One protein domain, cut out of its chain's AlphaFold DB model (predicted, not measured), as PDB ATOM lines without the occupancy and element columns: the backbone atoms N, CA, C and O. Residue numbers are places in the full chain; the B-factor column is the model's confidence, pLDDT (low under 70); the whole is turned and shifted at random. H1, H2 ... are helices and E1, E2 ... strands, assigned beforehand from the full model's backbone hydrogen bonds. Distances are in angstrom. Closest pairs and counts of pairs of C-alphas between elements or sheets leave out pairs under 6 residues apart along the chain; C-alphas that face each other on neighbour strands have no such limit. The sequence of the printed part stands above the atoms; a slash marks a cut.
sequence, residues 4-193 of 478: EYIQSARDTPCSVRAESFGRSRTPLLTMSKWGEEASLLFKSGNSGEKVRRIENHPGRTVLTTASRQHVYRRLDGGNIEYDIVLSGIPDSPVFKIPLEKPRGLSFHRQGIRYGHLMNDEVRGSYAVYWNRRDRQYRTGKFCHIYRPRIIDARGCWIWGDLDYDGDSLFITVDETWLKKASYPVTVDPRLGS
ATOM      1  N   GLU A   4     147.339 186.624 216.541       74.44
ATOM      2  CA  GLU A   4     147.660 187.523 215.423       74.44
ATOM      3  C   GLU A   4     148.482 186.748 214.380       74.44
ATOM      4  O   GLU A   4     149.403 186.014 214.745       74.44
ATOM      5  N   TYR A   5     148.168 186.895 213.091       73.38
ATOM      6  CA  TYR A   5     149.029 186.406 212.011       73.38
ATOM      7  C   TYR A   5     148.912 187.238 210.735       73.38
ATOM      8  O   TYR A   5     147.934 187.947 210.522       73.38
ATOM      9  N   ILE A   6     149.910 187.099 209.860       71.56
ATOM     10  CA  ILE A   6     149.933 187.703 208.527       71.56
ATOM     11  C   ILE A   6     149.370 186.690 207.525       71.56
ATOM     12  O   ILE A   6     149.952 185.623 207.313       71.56
ATOM     13  N   GLN A   7     148.220 187.012 206.941       65.31
ATOM     14  CA  GLN A   7     147.464 186.158 206.030       65.31
ATOM     15  C   GLN A   7     148.177 186.002 204.679       65.31
ATOM     16  O   GLN A   7     148.503 184.883 204.292       65.31
ATOM     17  N   SER A   8     148.503 187.102 203.999       63.59
ATOM     18  CA  SER A   8     149.303 187.109 202.764       63.59
ATOM     19  C   SER A   8     150.641 187.791 203.023       63.59
ATOM     20  O   SER A   8     150.665 188.869 203.594       63.59
ATOM     21  N   ALA A   9     151.766 187.185 202.643       58.47
ATOM     22  CA  ALA A   9     153.093 187.802 202.798       58.47
ATOM     23  C   ALA A   9     153.694 188.293 201.471       58.47
ATOM     24  O   ALA A   9     154.663 189.046 201.483       58.47
ATOM     25  N   ARG A  10     153.151 187.843 200.331       61.62
ATOM     26  CA  ARG A  10     153.757 188.056 199.006       61.62
ATOM     27  C   ARG A  10     153.304 189.349 198.335       61.62
ATOM     28  O   ARG A  10     154.082 189.954 197.604       61.62
ATOM     29  N   ASP A  11     152.071 189.777 198.609       69.75
ATOM     30  CA  ASP A  11     151.433 190.853 197.855       69.75
ATOM     31  C   ASP A  11     151.139 192.104 198.683       69.75
ATOM     32  O   ASP A  11     151.891 193.076 198.663       69.75
ATOM     33  N   THR A  12     150.023 192.083 199.408       76.88
ATOM     34  CA  THR A  12     149.585 193.171 200.285       76.88
ATOM     35  C   THR A  12     149.329 192.573 201.658       76.88
ATOM     36  O   THR A  12     148.275 191.965 201.863       76.88
ATOM     37  N   PRO A  13     150.302 192.670 202.585       82.25
ATOM     38  CA  PRO A  13     150.180 192.010 203.866       82.25
ATOM     39  C   PRO A  13     148.910 192.385 204.606       82.25
ATOM     40  O   PRO A  13     148.640 193.562 204.841       82.25
ATOM     41  N   CYS A  14     148.134 191.359 204.952       85.69
ATOM     42  CA  CYS A  14     146.925 191.495 205.746       85.69
ATOM     43  C   CYS A  14     147.165 190.866 207.113       85.69
ATOM     44  O   CYS A  14     147.441 189.668 207.190       85.69
ATOM     45  N   SER A  15     147.111 191.670 208.172       86.38
ATOM     46  CA  SER A  15     147.134 191.162 209.541       86.38
ATOM     47  C   SER A  15     145.725 190.763 209.939       86.38
ATOM     48  O   SER A  15     144.770 191.503 209.692       86.38
ATOM     49  N   VAL A  16     145.600 189.593 210.556       82.44
ATOM     50  CA  VAL A  16     144.349 189.139 211.142       82.44
ATOM     51  C   VAL A  16     144.526 188.869 212.618       82.44
ATOM     52  O   VAL A  16     145.409 188.118 213.033       82.44
ATOM     53  N   ARG A  17     143.652 189.492 213.407       80.19
ATOM     54  CA  ARG A  17     143.646 189.422 214.863       80.19
ATOM     55  C   ARG A  17     142.287 188.969 215.363       80.19
ATOM     56  O   ARG A  17     141.263 189.445 214.887       80.19
ATOM     57  N   ALA A  18     142.278 188.120 216.382       72.12
ATOM     58  CA  ALA A  18     141.105 187.953 217.233       72.12
ATOM     59  C   ALA A  18     141.438 188.442 218.640       72.12
ATOM     60  O   ALA A  18     142.432 188.028 219.256       72.12
ATOM     61  N   GLU A  19     140.603 189.327 219.172       65.19
ATOM     62  CA  GLU A  19     140.842 189.948 220.467       65.19
ATOM     63  C   GLU A  19     139.803 189.504 221.488       65.19
ATOM     64  O   GLU A  19     138.597 189.608 221.304       65.19
ATOM     65  N   SER A  20     140.294 189.039 222.628       53.53
ATOM     66  CA  SER A  20     139.487 188.710 223.794       53.53
ATOM     67  C   SER A  20     139.306 189.960 224.668       53.53
ATOM     68  O   SER A  20     139.916 190.049 225.736       53.53
ATOM     69  N   PHE A  21     138.552 190.968 224.223       50.88
ATOM     70  CA  PHE A  21     138.277 192.130 225.078       50.88
ATOM     71  C   PHE A  21     137.119 191.870 226.054       50.88
ATOM     72  O   PHE A  21     136.108 191.255 225.728       50.88
ATOM     73  N   GLY A  22     137.297 192.317 227.300       44.84
ATOM     74  CA  GLY A  22     136.391 192.048 228.413       44.84
ATOM     75  C   GLY A  22     135.017 192.729 228.312       44.84
ATOM     76  O   GLY A  22     134.885 193.890 227.940       44.84
ATOM     77  N   ARG A  23     133.995 191.968 228.725       41.03
ATOM     78  CA  ARG A  23     132.631 192.310 229.193       41.03
ATOM     79  C   ARG A  23     131.701 193.247 228.399       41.03
ATOM     80  O   ARG A  23     130.534 193.267 228.781       41.03
ATOM     81  N   SER A  24     132.091 193.932 227.320       47.09
ATOM     82  CA  SER A  24     131.149 194.846 226.631       47.09
ATOM     83  C   SER A  24     130.972 194.646 225.123       47.09
ATOM     84  O   SER A  24     129.833 194.595 224.670       47.09
ATOM     85  N   ARG A  25     132.022 194.470 224.320       53.31
ATOM     86  CA  ARG A  25     131.911 194.217 222.870       53.31
ATOM     87  C   ARG A  25     133.162 193.463 222.441       53.31
ATOM     88  O   ARG A  25     134.224 194.066 222.372       53.31
ATOM     89  N   THR A  26     133.062 192.152 222.247       56.28
ATOM     90  CA  THR A  26     134.220 191.349 221.830       56.28
ATOM     91  C   THR A  26     134.258 191.374 220.305       56.28
ATOM     92  O   THR A  26     133.318 190.855 219.693       56.28
ATOM     93  N   PRO A  27     135.256 192.002 219.666       60.16
ATOM     94  CA  PRO A  27     135.454 191.793 218.242       60.16
ATOM     95  C   PRO A  27     135.748 190.311 218.001       60.16
ATOM     96  O   PRO A  27     136.540 189.691 218.708       60.16
ATOM     97  N   LEU A  28     135.042 189.728 217.041       73.12
ATOM     98  CA  LEU A  28     135.215 188.339 216.636       73.12
ATOM     99  C   LEU A  28     136.518 188.177 215.849       73.12
ATOM    100  O   LEU A  28     137.295 187.263 216.118       73.12
ATOM    101  N   LEU A  29     136.749 189.096 214.913       81.56
ATOM    102  CA  LEU A  29     137.866 189.079 213.984       81.56
ATOM    103  C   LEU A  29     138.147 190.504 213.510       81.56
ATOM    104  O   LEU A  29     137.217 191.233 213.181       81.56
ATOM    105  N   THR A  30     139.412 190.876 213.409       87.38
ATOM    106  CA  THR A  30     139.861 192.112 212.768       87.38
ATOM    107  C   THR A  30     140.784 191.737 211.627       87.38
ATOM    108  O   THR A  30     141.769 191.040 211.854       87.38
ATOM    109  N   MET A  31     140.493 192.220 210.425       90.31
ATOM    110  CA  MET A  31     141.434 192.223 209.304       90.31
ATOM    111  C   MET A  31     141.991 193.631 209.140       90.31
ATOM    112  O   MET A  31     141.227 194.592 209.219       90.31
ATOM    113  N   SER A  32     143.285 193.779 208.879       91.94
ATOM    114  CA  SER A  32     143.891 195.077 208.584       91.94
ATOM    115  C   SER A  32     144.963 194.989 207.500       91.94
ATOM    116  O   SER A  32     145.636 193.970 207.357       91.94
ATOM    117  N   LYS A  33     145.114 196.057 206.711       91.44
ATOM    118  CA  LYS A  33     146.165 196.231 205.694       91.44
ATOM    119  C   LYS A  33     146.800 197.616 205.837       91.44
ATOM    120  O   LYS A  33     146.212 198.507 206.446       91.44
ATOM    121  N   TRP A  34     148.001 197.775 205.274       91.00
ATOM    122  CA  TRP A  34     148.703 199.065 205.140       91.00
ATOM    123  C   TRP A  34     148.868 199.821 206.461       91.00
ATOM    124  O   TRP A  34     148.438 200.957 206.599       91.00
ATOM    125  N   GLY A  35     149.448 199.161 207.466       87.88
ATOM    126  CA  GLY A  35     149.673 199.797 208.768       87.88
ATOM    127  C   GLY A  35     148.383 200.159 209.511       87.88
ATOM    128  O   GLY A  35     148.361 201.152 210.224       87.88
ATOM    129  N   GLU A  36     147.322 199.362 209.336       88.50
ATOM    130  CA  GLU A  36     146.001 199.539 209.969       88.50
ATOM    131  C   GLU A  36     145.166 200.720 209.451       88.50
ATOM    132  O   GLU A  36     144.060 200.940 209.945       88.50
ATOM    133  N   GLU A  37     145.616 201.414 208.400       91.94
ATOM    134  CA  GLU A  37     144.827 202.458 207.730       91.94
ATOM    135  C   GLU A  37     143.469 201.939 207.238       91.94
ATOM    136  O   GLU A  37     142.443 202.608 207.379       91.94
ATOM    137  N   ALA A  38     143.466 200.725 206.687       93.44
ATOM    138  CA  ALA A  38     142.255 199.997 206.357       93.44
ATOM    139  C   ALA A  38     142.086 198.841 207.341       93.44
ATOM    140  O   ALA A  38     142.958 197.973 207.455       93.44
ATOM    141  N   SER A  39     140.946 198.813 208.028       93.75
ATOM    142  CA  SER A  39     140.581 197.740 208.947       93.75
ATOM    143  C   SER A  39     139.113 197.357 208.804       93.75
ATOM    144  O   SER A  39     138.249 198.203 208.582       93.75
ATOM    145  N   LEU A  40     138.830 196.064 208.914       92.56
ATOM    146  CA  LEU A  40     137.482 195.516 208.905       92.56
ATOM    147  C   LEU A  40     137.300 194.644 210.140       92.56
ATOM    148  O   LEU A  40     137.966 193.620 210.299       92.56
ATOM    149  N   LEU A  41     136.396 195.072 211.010       90.25
ATOM    150  CA  LEU A  41     136.068 194.410 212.258       90.25
ATOM    151  C   LEU A  41     134.770 193.623 212.101       90.25
ATOM    152  O   LEU A  41     133.719 194.205 211.847       90.25
ATOM    153  N   PHE A  42     134.819 192.321 212.334       86.69
ATOM    154  CA  PHE A  42     133.650 191.466 212.482       86.69
ATOM    155  C   PHE A  42     133.292 191.403 213.966       86.69
ATOM    156  O   PHE A  42     134.148 191.155 214.819       86.69
ATOM    157  N   LYS A  43     132.025 191.629 214.303       82.06
ATOM    158  CA  LYS A  43     131.510 191.591 215.679       82.06
ATOM    159  C   LYS A  43     130.653 190.351 215.890       82.06
ATOM    160  O   LYS A  43     130.073 189.814 214.950       82.06
ATOM    161  N   SER A  44     130.534 189.917 217.144       68.50
ATOM    162  CA  SER A  44     129.661 188.797 217.506       68.50
ATOM    163  C   SER A  44     128.204 189.140 217.203       68.50
ATOM    164  O   SER A  44     127.731 190.214 217.586       68.50
ATOM    165  N   GLY A  45     127.529 188.251 216.470       58.44
ATOM    166  CA  GLY A  45     126.192 188.459 215.918       58.44
ATOM    167  C   GLY A  45     125.115 188.681 216.979       58.44
ATOM    168  O   GLY A  45     125.124 188.036 218.017       58.44
ATOM    169  N   ASN A  46     124.173 189.580 216.676       53.28
ATOM    170  CA  ASN A  46     123.108 190.110 217.541       53.28
ATOM    171  C   ASN A  46     123.596 190.698 218.879       53.28
ATOM    172  O   ASN A  46     124.382 190.118 219.621       53.28
ATOM    173  N   SER A  47     123.106 191.893 219.210       45.03
ATOM    174  CA  SER A  47     123.372 192.567 220.484       45.03
ATOM    175  C   SER A  47     123.223 191.598 221.668       45.03
ATOM    176  O   SER A  47     122.104 191.277 222.060       45.03
ATOM    177  N   GLY A  48     124.341 191.130 222.235       49.84
ATOM    178  CA  GLY A  48     124.336 190.298 223.439       49.84
ATOM    179  C   GLY A  48     124.908 188.882 223.331       49.84
ATOM    180  O   GLY A  48     124.956 188.223 224.373       49.84
ATOM    181  N   GLU A  49     125.390 188.398 222.176       63.69
ATOM    182  CA  GLU A  49     126.159 187.140 222.170       63.69
ATOM    183  C   GLU A  49     127.464 187.296 222.955       63.69
ATOM    184  O   GLU A  49     128.431 187.925 222.527       63.69
ATOM    185  N   LYS A  50     127.486 186.715 224.158       69.44
ATOM    186  CA  LYS A  50     128.668 186.690 225.016       69.44
ATOM    187  C   LYS A  50     129.505 185.467 224.675       69.44
ATOM    188  O   LYS A  50     129.045 184.333 224.827       69.44
ATOM    189  N   VAL A  51     130.754 185.706 224.279       74.69
ATOM    190  CA  VAL A  51     131.775 184.660 224.190       74.69
ATOM    191  C   VAL A  51     131.956 184.056 225.585       74.69
ATOM    192  O   VAL A  51     132.295 184.758 226.539       74.69
ATOM    193  N   ARG A  52     131.673 182.758 225.717       78.94
ATOM    194  CA  ARG A  52     131.777 182.000 226.973       78.94
ATOM    195  C   ARG A  52     133.162 181.398 227.157       78.94
ATOM    196  O   ARG A  52     133.638 181.291 228.282       78.94
ATOM    197  N   ARG A  53     133.788 180.979 226.057       80.81
ATOM    198  CA  ARG A  53     135.084 180.298 226.051       80.81
ATOM    199  C   ARG A  53     135.844 180.623 224.771       80.81
ATOM    200  O   ARG A  53     135.234 180.749 223.713       80.81
ATOM    201  N   ILE A  54     137.161 180.728 224.899       80.56
ATOM    202  CA  ILE A  54     138.108 180.903 223.798       80.56
ATOM    203  C   ILE A  54     139.110 179.761 223.886       80.56
ATOM    204  O   ILE A  54     139.673 179.525 224.955       80.56
ATOM    205  N   GLU A  55     139.321 179.059 222.780       84.19
ATOM    206  CA  GLU A  55     140.300 177.982 222.670       84.19
ATOM    207  C   GLU A  55     141.222 178.263 221.492       84.19
ATOM    208  O   GLU A  55     140.768 178.436 220.361       84.19
ATOM    209  N   ASN A  56     142.524 178.302 221.758       81.44
ATOM    210  CA  ASN A  56     143.540 178.464 220.729       81.44
ATOM    211  C   ASN A  56     144.212 177.117 220.491       81.44
ATOM    212  O   ASN A  56     144.718 176.491 221.424       81.44
ATOM    213  N   HIS A  57     144.231 176.687 219.238       83.31
ATOM    214  CA  HIS A  57     144.921 175.491 218.787       83.31
ATOM    215  C   HIS A  57     145.927 175.873 217.691       83.31
ATOM    216  O   HIS A  57     145.796 176.929 217.068       83.31
ATOM    217  N   PRO A  58     146.920 175.020 217.394       81.06
ATOM    218  CA  PRO A  58     147.753 175.210 216.212       81.06
ATOM    219  C   PRO A  58     146.882 175.349 214.950       81.06
ATOM    220  O   PRO A  58     146.091 174.462 214.641       81.06
ATOM    221  N   GLY A  59     146.991 176.488 214.258       77.62
ATOM    222  CA  GLY A  59     146.286 176.764 212.998       77.62
ATOM    223  C   GLY A  59     144.801 177.137 213.106       77.62
ATOM    224  O   GLY A  59     144.205 177.475 212.082       77.62
ATOM    225  N   ARG A  60     144.196 177.115 214.304       84.56
ATOM    226  CA  ARG A  60     142.786 177.502 214.479       84.56
ATOM    227  C   ARG A  60     142.468 178.100 215.846       84.56
ATOM    228  O   ARG A  60     143.030 177.688 216.860       84.56
ATOM    229  N   THR A  61     141.451 178.951 215.889       82.31
ATOM    230  CA  THR A  61     140.883 179.471 217.138       82.31
ATOM    231  C   THR A  61     139.382 179.283 217.160       82.31
ATOM    232  O   THR A  61     138.706 179.541 216.172       82.31
ATOM    233  N   VAL A  62     138.864 178.845 218.305       86.06
ATOM    234  CA  VAL A  62     137.446 178.578 218.526       86.06
ATOM    235  C   VAL A  62     136.915 179.534 219.588       86.06
ATOM    236  O   VAL A  62     137.413 179.565 220.715       86.06
ATOM    237  N   LEU A  63     135.877 180.297 219.254       81.81
ATOM    238  CA  LEU A  63     135.103 181.093 220.205       81.81
ATOM    239  C   LEU A  63     133.747 180.421 220.399       81.81
ATOM    240  O   LEU A  63     132.966 180.296 219.463       81.81
ATOM    241  N   THR A  64     133.448 179.991 221.619       83.88
ATOM    242  CA  THR A  64     132.170 179.345 221.942       83.88
ATOM    243  C   THR A  64     131.212 180.365 222.547       83.88
ATOM    244  O   THR A  64     131.543 181.007 223.550       83.88
ATOM    245  N   THR A  65     130.020 180.505 221.969       77.69
ATOM    246  CA  THR A  65     128.907 181.291 222.524       77.69
ATOM    247  C   THR A  65     127.896 180.364 223.213       77.69
ATOM    248  O   THR A  65     128.197 179.215 223.534       77.69
ATOM    249  N   ALA A  66     126.706 180.873 223.537       76.31
ATOM    250  CA  ALA A  66     125.643 180.054 224.112       76.31
ATOM    251  C   ALA A  66     125.045 179.049 223.116       76.31
ATOM    252  O   ALA A  66     124.623 177.976 223.537       76.31
ATOM    253  N   SER A  67     124.990 179.420 221.839       75.62
ATOM    254  CA  SER A  67     124.208 178.753 220.793       75.62
ATOM    255  C   SER A  67     125.063 178.186 219.659       75.62
ATOM    256  O   SER A  67     124.578 177.357 218.896       75.62
ATOM    257  N   ARG A  68     126.319 178.627 219.519       85.62
ATOM    258  CA  ARG A  68     127.187 178.276 218.387       85.62
ATOM    259  C   ARG A  68     128.667 178.410 218.724       85.62
ATOM    260  O   ARG A  68     129.046 178.964 219.759       85.62
ATOM    261  N   GLN A  69     129.505 177.907 217.827       88.06
ATOM    262  CA  GLN A  69     130.941 178.165 217.839       88.06
ATOM    263  C   GLN A  69     131.335 178.984 216.613       88.06
ATOM    264  O   GLN A  69     130.775 178.809 215.537       88.06
ATOM    265  N   HIS A  70     132.315 179.860 216.786       85.69
ATOM    266  CA  HIS A  70     132.986 180.581 215.716       85.69
ATOM    267  C   HIS A  70     134.388 180.003 215.583       85.69
ATOM    268  O   HIS A  70     135.135 180.024 216.565       85.69
ATOM    269  N   VAL A  71     134.740 179.464 214.420       86.81
ATOM    270  CA  VAL A  71     136.044 178.832 214.199       86.81
ATOM    271  C   VAL A  71     136.801 179.604 213.134       86.81
ATOM    272  O   VAL A  71     136.366 179.681 211.997       86.81
ATOM    273  N   TYR A  72     137.954 180.149 213.498       84.50
ATOM    274  CA  TYR A  72     138.869 180.777 212.552       84.50
ATOM    275  C   TYR A  72     139.945 179.780 212.185       84.50
ATOM    276  O   TYR A  72     140.602 179.248 213.086       84.50
ATOM    277  N   ARG A  73     140.158 179.555 210.891       84.56
ATOM    278  CA  ARG A  73     141.281 178.758 210.396       84.56
ATOM    279  C   ARG A  73     142.108 179.580 209.433       84.56
ATOM    280  O   ARG A  73     141.581 180.287 208.577       84.56
ATOM    281  N   ARG A  74     143.424 179.464 209.567       76.94
ATOM    282  CA  ARG A  74     144.322 179.903 208.505       76.94
ATOM    283  C   ARG A  74     144.268 178.851 207.403       76.94
ATOM    284  O   ARG A  74     144.526 177.683 207.681       76.94
ATOM    285  N   LEU A  75     143.957 179.272 206.184       74.94
ATOM    286  CA  LEU A  75     144.072 178.428 205.002       74.94
ATOM    287  C   LEU A  75     145.406 178.707 204.299       74.94
ATOM    288  O   LEU A  75     146.070 179.723 204.541       74.94
ATOM    289  N   ASP A  76     145.792 177.800 203.409       66.56
ATOM    290  CA  ASP A  76     146.905 178.033 202.497       66.56
ATOM    291  C   ASP A  76     146.579 179.173 201.513       66.56
ATOM    292  O   ASP A  76     145.425 179.567 201.321       66.56
ATOM    293  N   GLY A  77     147.618 179.752 200.904       63.72
ATOM    294  CA  GLY A  77     147.453 180.733 199.824       63.72
ATOM    295  C   GLY A  77     146.930 182.111 200.242       63.72
ATOM    296  O   GLY A  77     146.564 182.892 199.380       63.72
ATOM    297  N   GLY A  78     146.903 182.446 201.535       67.12
ATOM    298  CA  GLY A  78     146.459 183.771 201.985       67.12
ATOM    299  C   GLY A  78     144.946 183.924 202.117       67.12
ATOM    300  O   GLY A  78     144.429 185.042 202.040       67.12
ATOM    301  N   ASN A  79     144.242 182.825 202.385       76.81
ATOM    302  CA  ASN A  79     142.823 182.803 202.734       76.81
ATOM    303  C   ASN A  79     142.612 182.508 204.226       76.81
ATOM    304  O   ASN A  79     143.466 181.925 204.900       76.81
ATOM    305  N   ILE A  80     141.458 182.923 204.738       80.62
ATOM    306  CA  ILE A  80     140.997 182.630 206.094       80.62
ATOM    307  C   ILE A  80     139.611 182.053 206.000       80.62
ATOM    308  O   ILE A  80     138.757 182.564 205.281       80.62
ATOM    309  N   GLU A  81     139.408 180.996 206.756       83.38
ATOM    310  CA  GLU A  81     138.101 180.418 206.981       83.38
ATOM    311  C   GLU A  81     137.536 181.012 208.269       83.38
ATOM    312  O   GLU A  81     138.228 181.049 209.297       83.38
ATOM    313  N   TYR A  82     136.300 181.498 208.212       87.06
ATOM    314  CA  TYR A  82     135.555 181.938 209.382       87.06
ATOM    315  C   TYR A  82     134.260 181.137 209.466       87.06
ATOM    316  O   TYR A  82     133.231 181.555 208.954       87.06
ATOM    317  N   ASP A  83     134.284 180.013 210.166       88.50
ATOM    318  CA  ASP A  83     133.096 179.183 210.312       88.50
ATOM    319  C   ASP A  83     132.188 179.680 211.424       88.50
ATOM    320  O   ASP A  83     132.635 179.998 212.532       88.50
ATOM    321  N   ILE A  84     130.889 179.553 211.189       89.44
ATOM    322  CA  ILE A  84     129.883 179.451 212.237       89.44
ATOM    323  C   ILE A  84     129.424 177.992 212.310       89.44
ATOM    324  O   ILE A  84     128.794 177.481 211.387       89.44
ATOM    325  N   VAL A  85     129.715 177.323 213.424       92.81
ATOM    326  CA  VAL A  85     129.323 175.930 213.670       92.81
ATOM    327  C   VAL A  85     128.063 175.899 214.527       92.81
ATOM    328  O   VAL A  85     128.051 176.338 215.682       92.81
ATOM    329  N   LEU A  86     126.998 175.361 213.946       92.50
ATOM    330  CA  LEU A  86     125.692 175.172 214.561       92.50
ATOM    331  C   LEU A  86     125.632 173.765 215.152       92.50
ATOM    332  O   LEU A  86     125.823 172.784 214.437       92.50
ATOM    333  N   SER A  87     125.346 173.639 216.448       92.69
ATOM    334  CA  SER A  87     125.188 172.330 217.104       92.69
ATOM    335  C   SER A  87     123.797 171.715 216.918       92.69
ATOM    336  O   SER A  87     123.600 170.542 217.216       92.69
ATOM    337  N   GLY A  88     122.830 172.504 216.453       92.94
ATOM    338  CA  GLY A  88     121.444 172.108 216.220       92.94
ATOM    339  C   GLY A  88     120.723 173.141 215.355       92.94
ATOM    340  O   GLY A  88     121.320 174.151 214.972       92.94
ATOM    341  N   ILE A  89     119.448 172.878 215.057       93.75
ATOM    342  CA  ILE A  89     118.622 173.750 214.212       93.75
ATOM    343  C   ILE A  89     118.558 175.157 214.831       93.75
ATOM    344  O   ILE A  89     118.171 175.271 215.996       93.75
ATOM    345  N   PRO A  90     118.948 176.214 214.094       91.38
ATOM    346  CA  PRO A  90     118.903 177.581 214.601       91.38
ATOM    347  C   PRO A  90     117.470 178.133 214.598       91.38
ATOM    348  O   PRO A  90     116.651 177.744 213.767       91.38
ATOM    349  N   ASP A  91     117.192 179.112 215.465       90.50
ATOM    350  CA  ASP A  91     115.890 179.805 215.513       90.50
ATOM    351  C   ASP A  91     115.605 180.643 214.252       90.50
ATOM    352  O   ASP A  91     114.460 180.981 213.962       90.50
ATOM    353  N   SER A  92     116.656 181.009 213.515       92.19
ATOM    354  CA  SER A  92     116.589 181.781 212.277       92.19
ATOM    355  C   SER A  92     117.559 181.201 211.244       92.19
ATOM    356  O   SER A  92     118.704 180.906 211.603       92.19
ATOM    357  N   PRO A  93     117.156 181.095 209.964       94.81
ATOM    358  CA  PRO A  93     118.052 180.722 208.871       94.81
ATOM    359  C   PRO A  93     118.989 181.863 208.433       94.81
ATOM    360  O   PRO A  93     119.816 181.666 207.544       94.81
ATOM    361  N   VAL A  94     118.846 183.058 209.021       93.94
ATOM    362  CA  VAL A  94     119.632 184.253 208.689       93.94
ATOM    363  C   VAL A  94     120.609 184.574 209.816       93.94
ATOM    364  O   VAL A  94     120.209 184.879 210.945       93.94
ATOM    365  N   PHE A  95     121.899 184.573 209.495       90.06
ATOM    366  CA  PHE A  95     122.984 184.893 210.414       90.06
ATOM    367  C   PHE A  95     123.515 186.298 210.143       90.06
ATOM    368  O   PHE A  95     124.176 186.548 209.137       90.06
ATOM    369  N   LYS A  96     123.244 187.217 211.074       90.25
ATOM    370  CA  LYS A  96     123.756 188.590 211.039       90.25
ATOM    371  C   LYS A  96     125.141 188.674 211.680       90.25
ATOM    372  O   LYS A  96     125.300 188.307 212.848       90.25
ATOM    373  N   ILE A  97     126.104 189.232 210.954       88.06
ATOM    374  CA  ILE A  97     127.458 189.530 211.426       88.06
ATOM    375  C   ILE A  97     127.668 191.046 211.331       88.06
ATOM    376  O   ILE A  97     127.909 191.562 210.238       88.06
ATOM    377  N   PRO A  98     127.551 191.788 212.446       89.62
ATOM    378  CA  PRO A  98     127.795 193.219 212.432       89.62
ATOM    379  C   PRO A  98     129.253 193.519 212.097       89.62
ATOM    380  O   PRO A  98     130.164 192.842 212.578       89.62
ATOM    381  N   LEU A  99     129.458 194.564 211.307       91.06
ATOM    382  CA  LEU A  99     130.756 195.044 210.878       91.06
ATOM    383  C   LEU A  99     131.075 196.399 211.516       91.06
ATOM    384  O   LEU A  99     130.203 197.152 211.948       91.06
ATOM    385  N   GLU A 100     132.356 196.721 211.587       91.62
ATOM    386  CA  GLU A 100     132.840 198.084 211.766       91.62
ATOM    387  C   GLU A 100     134.009 198.318 210.822       91.62
ATOM    388  O   GLU A 100     134.881 197.464 210.661       91.62
ATOM    389  N   LYS A 101     133.972 199.463 210.142       93.94
ATOM    390  CA  LYS A 101     134.911 199.803 209.082       93.94
ATOM    391  C   LYS A 101     135.094 201.318 208.969       93.94
ATOM    392  O   LYS A 101     134.154 202.068 209.247       93.94
ATOM    393  N   PRO A 102     136.255 201.791 208.496       93.19
ATOM    394  CA  PRO A 102     136.437 203.176 208.094       93.19
ATOM    395  C   PRO A 102     135.600 203.515 206.850       93.19
ATOM    396  O   PRO A 102     135.184 202.646 206.077       93.19
ATOM    397  N   ARG A 103     135.396 204.817 206.615       89.69
ATOM    398  CA  ARG A 103     134.643 205.326 205.453       89.69
ATOM    399  C   ARG A 103     135.270 204.959 204.105       89.69
ATOM    400  O   ARG A 103     134.541 204.851 203.131       89.69
ATOM    401  N   GLY A 104     136.586 204.748 204.051       92.19
ATOM    402  CA  GLY A 104     137.288 204.431 202.805       92.19
ATOM    403  C   GLY A 104     137.088 203.000 202.290       92.19
ATOM    404  O   GLY A 104     137.517 202.716 201.177       92.19
ATOM    405  N   LEU A 105     136.449 202.096 203.053       95.56
ATOM    406  CA  LEU A 105     136.124 200.746 202.576       95.56
ATOM    407  C   LEU A 105     134.745 200.695 201.905       95.56
ATOM    408  O   LEU A 105     133.725 201.035 202.520       95.56
ATOM    409  N   SER A 106     134.734 200.191 200.672       95.88
ATOM    410  CA  SER A 106     133.561 199.987 199.814       95.88
ATOM    411  C   SER A 106     133.383 198.503 199.475       95.88
ATOM    412  O   SER A 106     134.371 197.782 199.338       95.88
ATOM    413  N   PHE A 107     132.134 198.044 199.389       96.75
ATOM    414  CA  PHE A 107     131.761 196.641 199.187       96.75
ATOM    415  C   PHE A 107     131.025 196.526 197.857       96.75
ATOM    416  O   PHE A 107     130.037 197.227 197.659       96.75
ATOM    417  N   HIS A 108     131.492 195.641 196.980       95.94
ATOM    418  CA  HIS A 108     130.997 195.509 195.611       95.94
ATOM    419  C   HIS A 108     130.531 194.082 195.360       95.94
ATOM    420  O   HIS A 108     131.317 193.137 195.498       95.94
ATOM    421  N   ARG A 109     129.252 193.913 195.027       95.25
ATOM    422  CA  ARG A 109     128.644 192.592 194.839       95.25
ATOM    423  C   ARG A 109     129.091 191.976 193.514       95.25
ATOM    424  O   ARG A 109     129.119 192.664 192.503       95.25
ATOM    425  N   GLN A 110     129.423 190.688 193.524       92.81
ATOM    426  CA  GLN A 110     129.999 189.985 192.375       92.81
ATOM    427  C   GLN A 110     129.015 189.022 191.701       92.81
ATOM    428  O   GLN A 110     128.123 188.467 192.349       92.81
ATOM    429  N   GLY A 111     129.223 188.761 190.410       84.25
ATOM    430  CA  GLY A 111     128.534 187.717 189.649       84.25
ATOM    431  C   GLY A 111     127.034 187.951 189.503       84.25
ATOM    432  O   GLY A 111     126.269 186.991 189.414       84.25
ATOM    433  N   ILE A 112     126.606 189.217 189.517       72.19
ATOM    434  CA  ILE A 112     125.201 189.604 189.323       72.19
ATOM    435  C   ILE A 112     124.862 189.830 187.847       72.19
ATOM    436  O   ILE A 112     123.686 189.945 187.496       72.19
ATOM    437  N   ARG A 113     125.871 189.902 186.973       71.25
ATOM    438  CA  ARG A 113     125.696 190.197 185.548       71.25
ATOM    439  C   ARG A 113     125.643 188.920 184.719       71.25
ATOM    440  O   ARG A 113     126.487 188.033 184.832       71.25
ATOM    441  N   TYR A 114     124.629 188.845 183.863       59.62
ATOM    442  CA  TYR A 114     124.455 187.750 182.912       59.62
ATOM    443  C   TYR A 114     125.614 187.705 181.905       59.62
ATOM    444  O   TYR A 114     126.053 188.742 181.415       59.62
ATOM    445  N   GLY A 115     126.073 186.495 181.573       59.97
ATOM    446  CA  GLY A 115     127.118 186.250 180.569       59.97
ATOM    447  C   GLY A 115     128.533 186.076 181.130       59.97
ATOM    448  O   GLY A 115     129.429 185.645 180.407       59.97
ATOM    449  N   HIS A 116     128.760 186.336 182.422       62.53
ATOM    450  CA  HIS A 116     130.063 186.094 183.042       62.53
ATOM    451  C   HIS A 116     130.117 184.709 183.707       62.53
ATOM    452  O   HIS A 116     129.362 184.383 184.633       62.53
ATOM    453  N   LEU A 117     131.037 183.868 183.233       63.22
ATOM    454  CA  LEU A 117     131.437 182.662 183.948       63.22
ATOM    455  C   LEU A 117     132.328 183.099 185.113       63.22
ATOM    456  O   LEU A 117     133.447 183.558 184.915       63.22
ATOM    457  N   MET A 118     131.791 182.996 186.322       75.62
ATOM    458  CA  MET A 118     132.526 183.158 187.570       75.62
ATOM    459  C   MET A 118     132.393 181.862 188.357       75.62
ATOM    460  O   MET A 118     131.364 181.186 188.256       75.62
ATOM    461  N   ASN A 119     133.408 181.540 189.157       81.81
ATOM    462  CA  ASN A 119     133.315 180.443 190.114       81.81
ATOM    463  C   ASN A 119     132.096 180.657 191.023       81.81
ATOM    464  O   ASN A 119     131.801 181.784 191.424       81.81
ATOM    465  N   ASP A 120     131.394 179.582 191.378       86.12
ATOM    466  CA  ASP A 120     130.147 179.692 192.148       86.12
ATOM    467  C   ASP A 120     130.341 180.316 193.541       86.12
ATOM    468  O   ASP A 120     129.418 180.933 194.067       86.12
ATOM    469  N   GLU A 121     131.549 180.222 194.105       88.69
ATOM    470  CA  GLU A 121     131.935 180.894 195.354       88.69
ATOM    471  C   GLU A 121     132.098 182.420 195.213       88.69
ATOM    472  O   GLU A 121     132.060 183.141 196.208       88.69
ATOM    473  N   VAL A 122     132.294 182.918 193.988       90.00
ATOM    474  CA  VAL A 122     132.372 184.352 193.664       90.00
ATOM    475  C   VAL A 122     130.985 184.896 193.317       90.00
ATOM    476  O   VAL A 122     130.684 186.057 193.557       90.00
ATOM    477  N   ARG A 123     130.074 184.077 192.789       90.06
ATOM    478  CA  ARG A 123     128.718 184.544 192.473       90.06
ATOM    479  C   ARG A 123     127.955 184.911 193.743       90.06
ATOM    480  O   ARG A 123     127.754 184.076 194.615       90.06
ATOM    481  N   GLY A 124     127.502 186.158 193.843       91.44
ATOM    482  CA  GLY A 124     126.851 186.681 195.044       91.44
ATOM    483  C   GLY A 124     127.810 186.958 196.207       91.44
ATOM    484  O   GLY A 124     127.337 187.174 197.320       91.44
ATOM    485  N   SER A 125     129.125 186.947 195.972       94.81
ATOM    486  CA  SER A 125     130.144 187.356 196.942       94.81
ATOM    487  C   SER A 125     130.311 188.885 196.977       94.81
ATOM    488  O   SER A 125     129.662 189.612 196.216       94.81
ATOM    489  N   TYR A 126     131.208 189.383 197.837       96.25
ATOM    490  CA  TYR A 126     131.611 190.793 197.855       96.25
ATOM    491  C   TYR A 126     133.124 190.962 197.702       96.25
ATOM    492  O   TYR A 126     133.905 190.413 198.480       96.25
ATOM    493  N   ALA A 127     133.543 191.803 196.757       95.62
ATOM    494  CA  ALA A 127     134.896 192.346 196.713       95.62
ATOM    495  C   ALA A 127     134.943 193.652 197.517       95.62
ATOM    496  O   ALA A 127     134.108 194.540 197.335       95.62
ATOM    497  N   VAL A 128     135.912 193.778 198.423       96.56
ATOM    498  CA  VAL A 128     136.053 194.950 199.292       96.56
ATOM    499  C   VAL A 128     137.260 195.759 198.846       96.56
ATOM    500  O   VAL A 128     138.373 195.236 198.779       96.56
ATOM    501  N   TYR A 129     137.052 197.044 198.579       95.62
ATOM    502  CA  TYR A 129     138.082 197.954 198.088       95.62
ATOM    503  C   TYR A 129     138.292 199.129 199.027       95.62
ATOM    504  O   TYR A 129     137.341 199.729 199.533       95.62
ATOM    505  N   TRP A 130     139.559 199.475 199.203       94.56
ATOM    506  CA  TRP A 130     139.996 200.736 199.765       94.56
ATOM    507  C   TRP A 130     139.935 201.842 198.717       94.56
ATOM    508  O   TRP A 130     140.057 201.604 197.514       94.56
ATOM    509  N   ASN A 131     139.743 203.067 199.188       88.75
ATOM    510  CA  ASN A 131     139.629 204.256 198.355       88.75
ATOM    511  C   ASN A 131     140.980 204.787 197.841       88.75
ATOM    512  O   ASN A 131     140.975 205.758 197.095       88.75
ATOM    513  N   ARG A 132     142.112 204.168 198.210       85.69
ATOM    514  CA  ARG A 132     143.444 204.461 197.647       85.69
ATOM    515  C   ARG A 132     143.957 203.304 196.796       85.69
ATOM    516  O   ARG A 132     143.691 202.141 197.111       85.69
ATOM    517  N   ARG A 133     144.701 203.623 195.731       81.50
ATOM    518  CA  ARG A 133     145.176 202.670 194.715       81.50
ATOM    519  C   ARG A 133     146.508 203.111 194.105       81.50
ATOM    520  O   ARG A 133     146.521 203.823 193.117       81.50
ATOM    521  N   ASP A 134     147.618 202.667 194.667       72.88
ATOM    522  CA  ASP A 134     148.972 202.923 194.160       72.88
ATOM    523  C   ASP A 134     149.975 202.084 194.958       72.88
ATOM    524  O   ASP A 134     149.596 201.553 195.998       72.88
ATOM    525  N   ARG A 135     151.232 201.948 194.514       76.38
ATOM    526  CA  ARG A 135     152.363 201.377 195.275       76.38
ATOM    527  C   ARG A 135     151.993 200.261 196.259       76.38
ATOM    528  O   ARG A 135     151.853 199.098 195.884       76.38
ATOM    529  N   GLN A 136     151.852 200.618 197.542       81.69
ATOM    530  CA  GLN A 136     151.557 199.689 198.628       81.69
ATOM    531  C   GLN A 136     150.102 199.199 198.603       81.69
ATOM    532  O   GLN A 136     149.843 198.058 198.982       81.69
ATOM    533  N   TYR A 137     149.166 200.023 198.124       86.00
ATOM    534  CA  TYR A 137     147.749 199.709 197.928       86.00
ATOM    535  C   TYR A 137     147.464 198.951 196.622       86.00
ATOM    536  O   TYR A 137     146.465 198.235 196.557       86.00
ATOM    537  N   ARG A 138     148.330 199.050 195.604       88.19
ATOM    538  CA  ARG A 138     148.179 198.410 194.282       88.19
ATOM    539  C   ARG A 138     146.830 198.755 193.632       88.19
ATOM    540  O   ARG A 138     146.563 199.910 193.328       88.19
ATOM    541  N   THR A 139     145.944 197.772 193.472       90.00
ATOM    542  CA  THR A 139     144.570 197.927 192.956       90.00
ATOM    543  C   THR A 139     143.591 198.502 193.988       90.00
ATOM    544  O   THR A 139     142.439 198.777 193.657       90.00
ATOM    545  N   GLY A 140     144.017 198.636 195.247       92.00
ATOM    546  CA  GLY A 140     143.184 198.989 196.395       92.00
ATOM    547  C   GLY A 140     142.340 197.836 196.932       92.00
ATOM    548  O   GLY A 140     141.558 198.054 197.856       92.00
ATOM    549  N   LYS A 141     142.456 196.611 196.395       93.25
ATOM    550  CA  LYS A 141     141.666 195.475 196.888       93.25
ATOM    551  C   LYS A 141     142.062 195.127 198.324       93.25
ATOM    552  O   LYS A 141     143.189 194.712 198.614       93.25
ATOM    553  N   PHE A 142     141.114 195.304 199.236       94.25
ATOM    554  CA  PHE A 142     141.300 195.030 200.650       94.25
ATOM    555  C   PHE A 142     141.137 193.536 200.932       94.25
ATOM    556  O   PHE A 142     142.082 192.890 201.379       94.25
ATOM    557  N   CYS A 143     139.973 192.973 200.620       93.38
ATOM    558  CA  CYS A 143     139.708 191.545 200.747       93.38
ATOM    559  C   CYS A 143     138.585 191.114 199.798       93.38
ATOM    560  O   CYS A 143     137.997 191.923 199.078       93.38
ATOM    561  N   HIS A 144     138.293 189.823 199.801       93.25
ATOM    562  CA  HIS A 144     137.137 189.235 199.152       93.25
ATOM    563  C   HIS A 144     136.375 188.395 200.179       93.25
ATOM    564  O   HIS A 144     136.977 187.586 200.882       93.25
ATOM    565  N   ILE A 145     135.067 188.596 200.281       94.56
ATOM    566  CA  ILE A 145     134.171 187.844 201.163       94.56
ATOM    567  C   ILE A 145     133.380 186.903 200.269       94.56
ATOM    568  O   ILE A 145     132.428 187.332 199.617       94.56
ATOM    569  N   TYR A 146     133.824 185.651 200.188       93.75
ATOM    570  CA  TYR A 146     133.248 184.647 199.297       93.75
ATOM    571  C   TYR A 146     131.852 184.223 199.755       93.75
ATOM    572  O   TYR A 146     131.493 184.325 200.933       93.75
ATOM    573  N   ARG A 147     131.063 183.721 198.802       93.81
ATOM    574  CA  ARG A 147     129.757 183.131 199.070       93.81
ATOM    575  C   ARG A 147     129.918 181.958 200.047       93.81
ATOM    576  O   ARG A 147     130.772 181.100 199.815       93.81
ATOM    577  N   PRO A 148     129.110 181.889 201.116       94.31
ATOM    578  CA  PRO A 148     129.321 180.893 202.147       94.31
ATOM    579  C   PRO A 148     128.915 179.498 201.679       94.31
ATOM    580  O   PRO A 148     127.811 179.296 201.162       94.31
ATOM    581  N   ARG A 149     129.788 178.519 201.916       95.06
ATOM    582  CA  ARG A 149     129.460 177.105 201.724       95.06
ATOM    583  C   ARG A 149     128.874 176.555 203.020       95.06
ATOM    584  O   ARG A 149     129.463 176.695 204.087       95.06
ATOM    585  N   ILE A 150     127.694 175.949 202.941       97.00
ATOM    586  CA  ILE A 150     126.994 175.393 204.103       97.00
ATOM    587  C   ILE A 150     127.134 173.881 204.053       97.00
ATOM    588  O   ILE A 150     126.692 173.278 203.082       97.00
ATOM    589  N   ILE A 151     127.756 173.275 205.062       97.50
ATOM    590  CA  ILE A 151     128.144 171.858 205.055       97.50
ATOM    591  C   ILE A 151     127.582 171.175 206.301       97.50
ATOM    592  O   ILE A 151     127.788 171.650 207.415       97.50
ATOM    593  N   ASP A 152     126.874 170.062 206.133       98.25
ATOM    594  CA  ASP A 152     126.359 169.263 207.245       98.25
ATOM    595  C   ASP A 152     127.371 168.203 207.722       98.25
ATOM    596  O   ASP A 152     128.404 167.959 207.097       98.25
ATOM    597  N   ALA A 153     127.072 167.522 208.827       97.69
ATOM    598  CA  ALA A 153     127.941 166.499 209.411       97.69
ATOM    599  C   ALA A 153     128.143 165.251 208.529       97.69
ATOM    600  O   ALA A 153     129.007 164.428 208.828       97.69
ATOM    601  N   ARG A 154     127.349 165.080 207.463       97.50
ATOM    602  CA  ARG A 154     127.518 164.015 206.461       97.50
ATOM    603  C   ARG A 154     128.337 164.478 205.253       97.50
ATOM    604  O   ARG A 154     128.602 163.667 204.370       97.50
ATOM    605  N   GLY A 155     128.734 165.750 205.205       97.00
ATOM    606  CA  GLY A 155     129.429 166.357 204.072       97.00
ATOM    607  C   GLY A 155     128.500 166.781 202.930       97.00
ATOM    608  O   GLY A 155     128.985 167.195 201.875       97.00
ATOM    609  N   CYS A 156     127.177 166.703 203.114       97.75
ATOM    610  CA  CYS A 156     126.227 167.295 202.179       97.75
ATOM    611  C   CYS A 156     126.338 168.816 202.272       97.75
ATOM    612  O   CYS A 156     126.478 169.357 203.369       97.75
ATOM    613  N   TRP A 157     126.249 169.515 201.140       97.56
ATOM    614  CA  TRP A 157     126.440 170.960 201.131       97.56
ATOM    615  C   TRP A 157     125.494 171.699 200.190       97.56
ATOM    616  O   TRP A 157     125.020 171.139 199.200       97.56
ATOM    617  N   ILE A 158     125.239 172.965 200.517       97.50
ATOM    618  CA  ILE A 158     124.556 173.953 199.674       97.50
ATOM    619  C   ILE A 158     125.315 175.279 199.718       97.50
ATOM    620  O   ILE A 158     126.154 175.499 200.593       97.50
ATOM    621  N   TRP A 159     125.007 176.175 198.789       96.56
ATOM    622  CA  TRP A 159     125.442 177.561 198.884       96.56
ATOM    623  C   TRP A 159     124.462 178.376 199.731       96.56
ATOM    624  O   TRP A 159     123.251 178.266 199.540       96.56
ATOM    625  N   GLY A 160     124.983 179.196 200.641       95.81
ATOM    626  CA  GLY A 160     124.211 180.248 201.296       95.81
ATOM    627  C   GLY A 160     124.219 181.533 200.470       95.81
ATOM    628  O   GLY A 160     125.074 181.728 199.606       95.81
ATOM    629  N   ASP A 161     123.282 182.426 200.748       95.88
ATOM    630  CA  ASP A 161     123.236 183.748 200.132       95.88
ATOM    631  C   ASP A 161     123.874 184.780 201.056       95.88
ATOM    632  O   ASP A 161     123.662 184.755 202.270       95.88
ATOM    633  N   LEU A 162     124.671 185.673 200.473       95.00
ATOM    634  CA  LEU A 162     125.373 186.735 201.180       95.00
ATOM    635  C   LEU A 162     124.786 188.092 200.780       95.00
ATOM    636  O   LEU A 162     124.613 188.375 199.592       95.00
ATOM    637  N   ASP A 163     124.497 188.919 201.781       96.19
ATOM    638  CA  ASP A 163     124.007 190.288 201.613       96.19
ATOM    639  C   ASP A 163     124.702 191.253 202.588       96.19
ATOM    640  O   ASP A 163     125.298 190.830 203.586       96.19
ATOM    641  N   TYR A 164     124.638 192.550 202.295       95.19
ATOM    642  CA  TYR A 164     125.315 193.610 203.033       95.19
ATOM    643  C   TYR A 164     124.502 194.912 203.036       95.19
ATOM    644  O   TYR A 164     124.164 195.438 201.978       95.19
ATOM    645  N   ASP A 165     124.250 195.473 204.226       95.00
ATOM    646  CA  ASP A 165     123.404 196.670 204.405       95.00
ATOM    647  C   ASP A 165     124.170 197.978 204.686       95.00
ATOM    648  O   ASP A 165     123.549 199.018 204.893       95.00
ATOM    649  N   GLY A 166     125.506 197.948 204.714       93.31
ATOM    650  CA  GLY A 166     126.328 199.092 205.136       93.31
ATOM    651  C   GLY A 166     127.030 198.896 206.483       93.31
ATOM    652  O   GLY A 166     128.144 199.387 206.674       93.31
ATOM    653  N   ASP A 167     126.413 198.129 207.382       92.50
ATOM    654  CA  ASP A 167     126.866 197.942 208.763       92.50
ATOM    655  C   ASP A 167     126.944 196.464 209.162       92.50
ATOM    656  O   ASP A 167     127.432 196.129 210.241       92.50
ATOM    657  N   SER A 168     126.405 195.548 208.362       92.88
ATOM    658  CA  SER A 168     126.307 194.129 208.691       92.88
ATOM    659  C   SER A 168     126.315 193.255 207.447       92.88
ATOM    660  O   SER A 168     125.738 193.608 206.423       92.88
ATOM    661  N   LEU A 169     126.933 192.080 207.572       93.50
ATOM    662  CA  LEU A 169     126.767 190.982 206.624       93.50
ATOM    663  C   LEU A 169     125.622 190.086 207.079       93.50
ATOM    664  O   LEU A 169     125.484 189.795 208.272       93.50
ATOM    665  N   PHE A 170     124.846 189.606 206.121       94.62
ATOM    666  CA  PHE A 170     123.776 188.645 206.336       94.62
ATOM    667  C   PHE A 170     124.079 187.397 205.529       94.62
ATOM    668  O   PHE A 170     124.272 187.470 204.319       94.62
ATOM    669  N   ILE A 171     124.123 186.257 206.211       94.88
ATOM    670  CA  ILE A 171     124.227 184.947 205.575       94.88
ATOM    671  C   ILE A 171     122.876 184.261 205.710       94.88
ATOM    672  O   ILE A 171     122.467 183.935 206.824       94.88
ATOM    673  N   THR A 172     122.196 184.037 204.594       96.69
ATOM    674  CA  THR A 172     120.915 183.331 204.543       96.69
ATOM    675  C   THR A 172     121.139 181.906 204.064       96.69
ATOM    676  O   THR A 172     121.805 181.671 203.059       96.69
ATOM    677  N   VAL A 173     120.578 180.943 204.785       96.81
ATOM    678  CA  VAL A 173     120.650 179.519 204.447       96.81
ATOM    679  C   VAL A 173     119.244 178.998 204.168       96.81
ATOM    680  O   VAL A 173     118.293 179.421 204.817       96.81
ATOM    681  N   ASP A 174     119.089 178.064 203.229       97.81
ATOM    682  CA  ASP A 174     117.784 177.450 202.976       97.81
ATOM    683  C   ASP A 174     117.237 176.756 204.240       97.81
ATOM    684  O   ASP A 174     117.820 175.807 204.775       97.81
ATOM    685  N   GLU A 175     116.089 177.233 204.724       97.12
ATOM    686  CA  GLU A 175     115.473 176.753 205.963       97.12
ATOM    687  C   GLU A 175     115.038 175.284 205.845       97.12
ATOM    688  O   GLU A 175     115.139 174.507 206.800       97.12
ATOM    689  N   THR A 176     114.572 174.878 204.659       97.75
ATOM    690  CA  THR A 176     114.134 173.500 204.406       97.75
ATOM    691  C   THR A 176     115.309 172.530 204.494       97.75
ATOM    692  O   THR A 176     115.169 171.435 205.046       97.75
ATOM    693  N   TRP A 177     116.469 172.931 203.983       98.12
ATOM    694  CA  TRP A 177     117.712 172.190 204.071       98.12
ATOM    695  C   TRP A 177     118.211 172.124 205.515       98.12
ATOM    696  O   TRP A 177     118.475 171.025 205.998       98.12
ATOM    697  N   LEU A 178     118.224 173.242 206.255       97.31
ATOM    698  CA  LEU A 178     118.633 173.265 207.671       97.31
ATOM    699  C   LEU A 178     117.806 172.324 208.555       97.31
ATOM    700  O   LEU A 178     118.355 171.702 209.465       97.31
ATOM    701  N   LYS A 179     116.501 172.188 208.288       97.31
ATOM    702  CA  LYS A 179     115.617 171.250 209.007       97.31
ATOM    703  C   LYS A 179     115.929 169.777 208.718       97.31
ATOM    704  O   LYS A 179     115.572 168.919 209.521       97.31
ATOM    705  N   LYS A 180     116.557 169.477 207.577       97.81
ATOM    706  CA  LYS A 180     116.902 168.115 207.126       97.81
ATOM    707  C   LYS A 180     118.380 167.764 207.329       97.81
ATOM    708  O   LYS A 180     118.733 166.588 207.237       97.81
ATOM    709  N   ALA A 181     119.227 168.762 207.565       97.94
ATOM    710  CA  ALA A 181     120.668 168.613 207.703       97.94
ATOM    711  C   ALA A 181     121.052 167.769 208.927       97.94
ATOM    712  O   ALA A 181     120.369 167.762 209.954       97.94
ATOM    713  N   SER A 182     122.184 167.071 208.829       98.06
ATOM    714  CA  SER A 182     122.797 166.412 209.986       98.06
ATOM    715  C   SER A 182     123.714 167.381 210.725       98.06
ATOM    716  O   SER A 182     124.623 167.943 210.129       98.06
ATOM    717  N   TYR A 183     123.508 167.560 212.026       96.38
ATOM    718  CA  TYR A 183     124.317 168.478 212.830       96.38
ATOM    719  C   TYR A 183     125.569 167.786 213.408       96.38
ATOM    720  O   TYR A 183     125.516 166.584 213.683       96.38
ATOM    721  N   PRO A 184     126.686 168.516 213.615       96.00
ATOM    722  CA  PRO A 184     126.830 169.963 213.436       96.00
ATOM    723  C   PRO A 184     126.833 170.418 211.968       96.00
ATOM    724  O   PRO A 184     127.322 169.710 211.093       96.00
ATOM    725  N   VAL A 185     126.285 171.609 211.721       96.25
ATOM    726  CA  VAL A 185     126.321 172.288 210.415       96.25
ATOM    727  C   VAL A 185     127.350 173.410 210.473       96.25
ATOM    728  O   VAL A 185     127.366 174.184 211.427       96.25
ATOM    729  N   THR A 186     128.186 173.506 209.447       95.50
ATOM    730  CA  THR A 186     129.193 174.553 209.268       95.50
ATOM    731  C   THR A 186     128.695 175.564 208.244       95.50
ATOM    732  O   THR A 186     128.313 175.185 207.140       95.50
ATOM    733  N   VAL A 187     128.689 176.841 208.612       92.69
ATOM    734  CA  VAL A 187     128.454 177.983 207.722       92.69
ATOM    735  C   VAL A 187     129.808 178.651 207.502       92.69
ATOM    736  O   VAL A 187     130.316 179.254 208.443       92.69
ATOM    737  N   ASP A 188     130.386 178.529 206.307       88.88
ATOM    738  CA  ASP A 188     131.764 178.950 206.002       88.88
ATOM    739  C   ASP A 188     131.807 180.154 205.037       88.88
ATOM    740  O   ASP A 188     131.861 179.971 203.817       88.88
ATOM    741  N   PRO A 189     131.740 181.408 205.527       84.19
ATOM    742  CA  PRO A 189     132.216 182.563 204.780       84.19
ATOM    743  C   PRO A 189     133.753 182.584 204.738       84.19
ATOM    744  O   PRO A 189     134.423 183.035 205.673       84.19
ATOM    745  N   ARG A 190     134.318 182.180 203.600       89.25
ATOM    746  CA  ARG A 190     135.751 182.331 203.328       89.25
ATOM    747  C   ARG A 190     136.106 183.802 203.081       89.25
ATOM    748  O   ARG A 190     135.449 184.497 202.306       89.25
ATOM    749  N   LEU A 191     137.195 184.265 203.691       88.25
ATOM    750  CA  LEU A 191     137.752 185.611 203.543       88.25
ATOM    751  C   LEU A 191     139.115 185.538 202.837       88.25
ATOM    752  O   LEU A 191     140.101 185.081 203.417       88.25
ATOM    753  N   GLY A 192     139.191 186.001 201.591       82.75
ATOM    754  CA  GLY A 192     140.445 186.083 200.834       82.75
ATOM    755  C   GLY A 192     141.113 187.444 200.936       82.75
ATOM    756  O   GLY A 192     140.437 188.466 200.950       82.75
ATOM    757  N   SER A 193     142.445 187.473 201.000       75.75
ATOM    758  CA  SER A 193     143.221 188.725 201.082       75.75
ATOM    759  C   SER A 193     143.976 189.075 199.801       75.75
ATOM    760  O   SER A 193     144.775 190.017 199.802       75.75
TER     761      SER A 193
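This is residues 4 to 193 of the 478 residues of an uncharacterized protein of Oceanispirochaeta sp. M1 (UniProt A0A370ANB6). Two strongly twisted, curving sheets stand only partly face to face, with E3 near E7 at one place and E10 near E15 at another. The chain passes between the two sheets several times, for instance where E14 runs on into E15 at 38 degrees, and residues 110 to 125 form a long loop between E10 and E11. The printed part has 190 residues, with strands E1 to E16, then one short helix, H1, then E17 and E18. One sheet has the order E1, E2, E3, E4, E9, E16, E15, all antiparallel; the other, of 11 strands, is branched at E8, with antiparallel neighbours. The class is mostly strand, and the whole is compact, with a radius of gyration of the C-alphas of 16.4 A and spans of 49 by 48 by 30 A.

E1, residues 4 to 6, begins at C-alpha 4 (147.660, 187.523, 215.423). E2 is residues 14 to 18, E3 27 to 33, 17.1 A long, and E4 38 to 43. E5 is residues 53 to 57, E6 60 to 64, E7 68 to 74, 19.8 A, and E8 79 to 86, 22.2 A. E9 is residues 94 to 100, 19.4 A, E10 105 to 109, E11 126 to 130 and E12 141 to 145. E13 is residues 149 to 151, E14 157 to 159, E15 161 to 164, E16 168 to 172 and H1 175 to 180. E17 is residues 185 to 188, and E18, residues 190 to 192, ends at C-alpha 192 (140.445, 186.083, 200.834).

E1 to E4 form a meander, each strand the antiparallel neighbour of the one before; N 17 and O 30 of E2 and E3 are 2.9 A apart. E9 pairs with E4, N 43 to O 98 at 2.8 A, and with E16, N 95 to O 171 at 2.8 A. E5 to E8 and E10 to E12 are meanders too. E7 lies on one side of E8, N 71 to O 83 at 2.9 A; E17 and E18 lie on the other side, N 84 to O 187 and N 191 to O 80 both at 2.8 A. E18 also pairs with E12, N 144 to O 192 at 2.8 A. Between the sheets, the closest C-alphas of E3 and E12, Lys 33 and Phe 142, are 7.1 A apart. H1 only grazes the branched sheet, with residues 177 to 178; every O i to N i+4 pair in it is within hydrogen-bond range.

The two C-alphas farthest apart, those of Arg 135 and Lys 180, are 50.0 A apart. The printed part has no cut, and its one long link is E10 to E11. The mean pLDDT of the printed part is 84.5; residues 7 to 11, 19 to 27, 44 to 50, 76 to 78 and 114 to 117 are under 70.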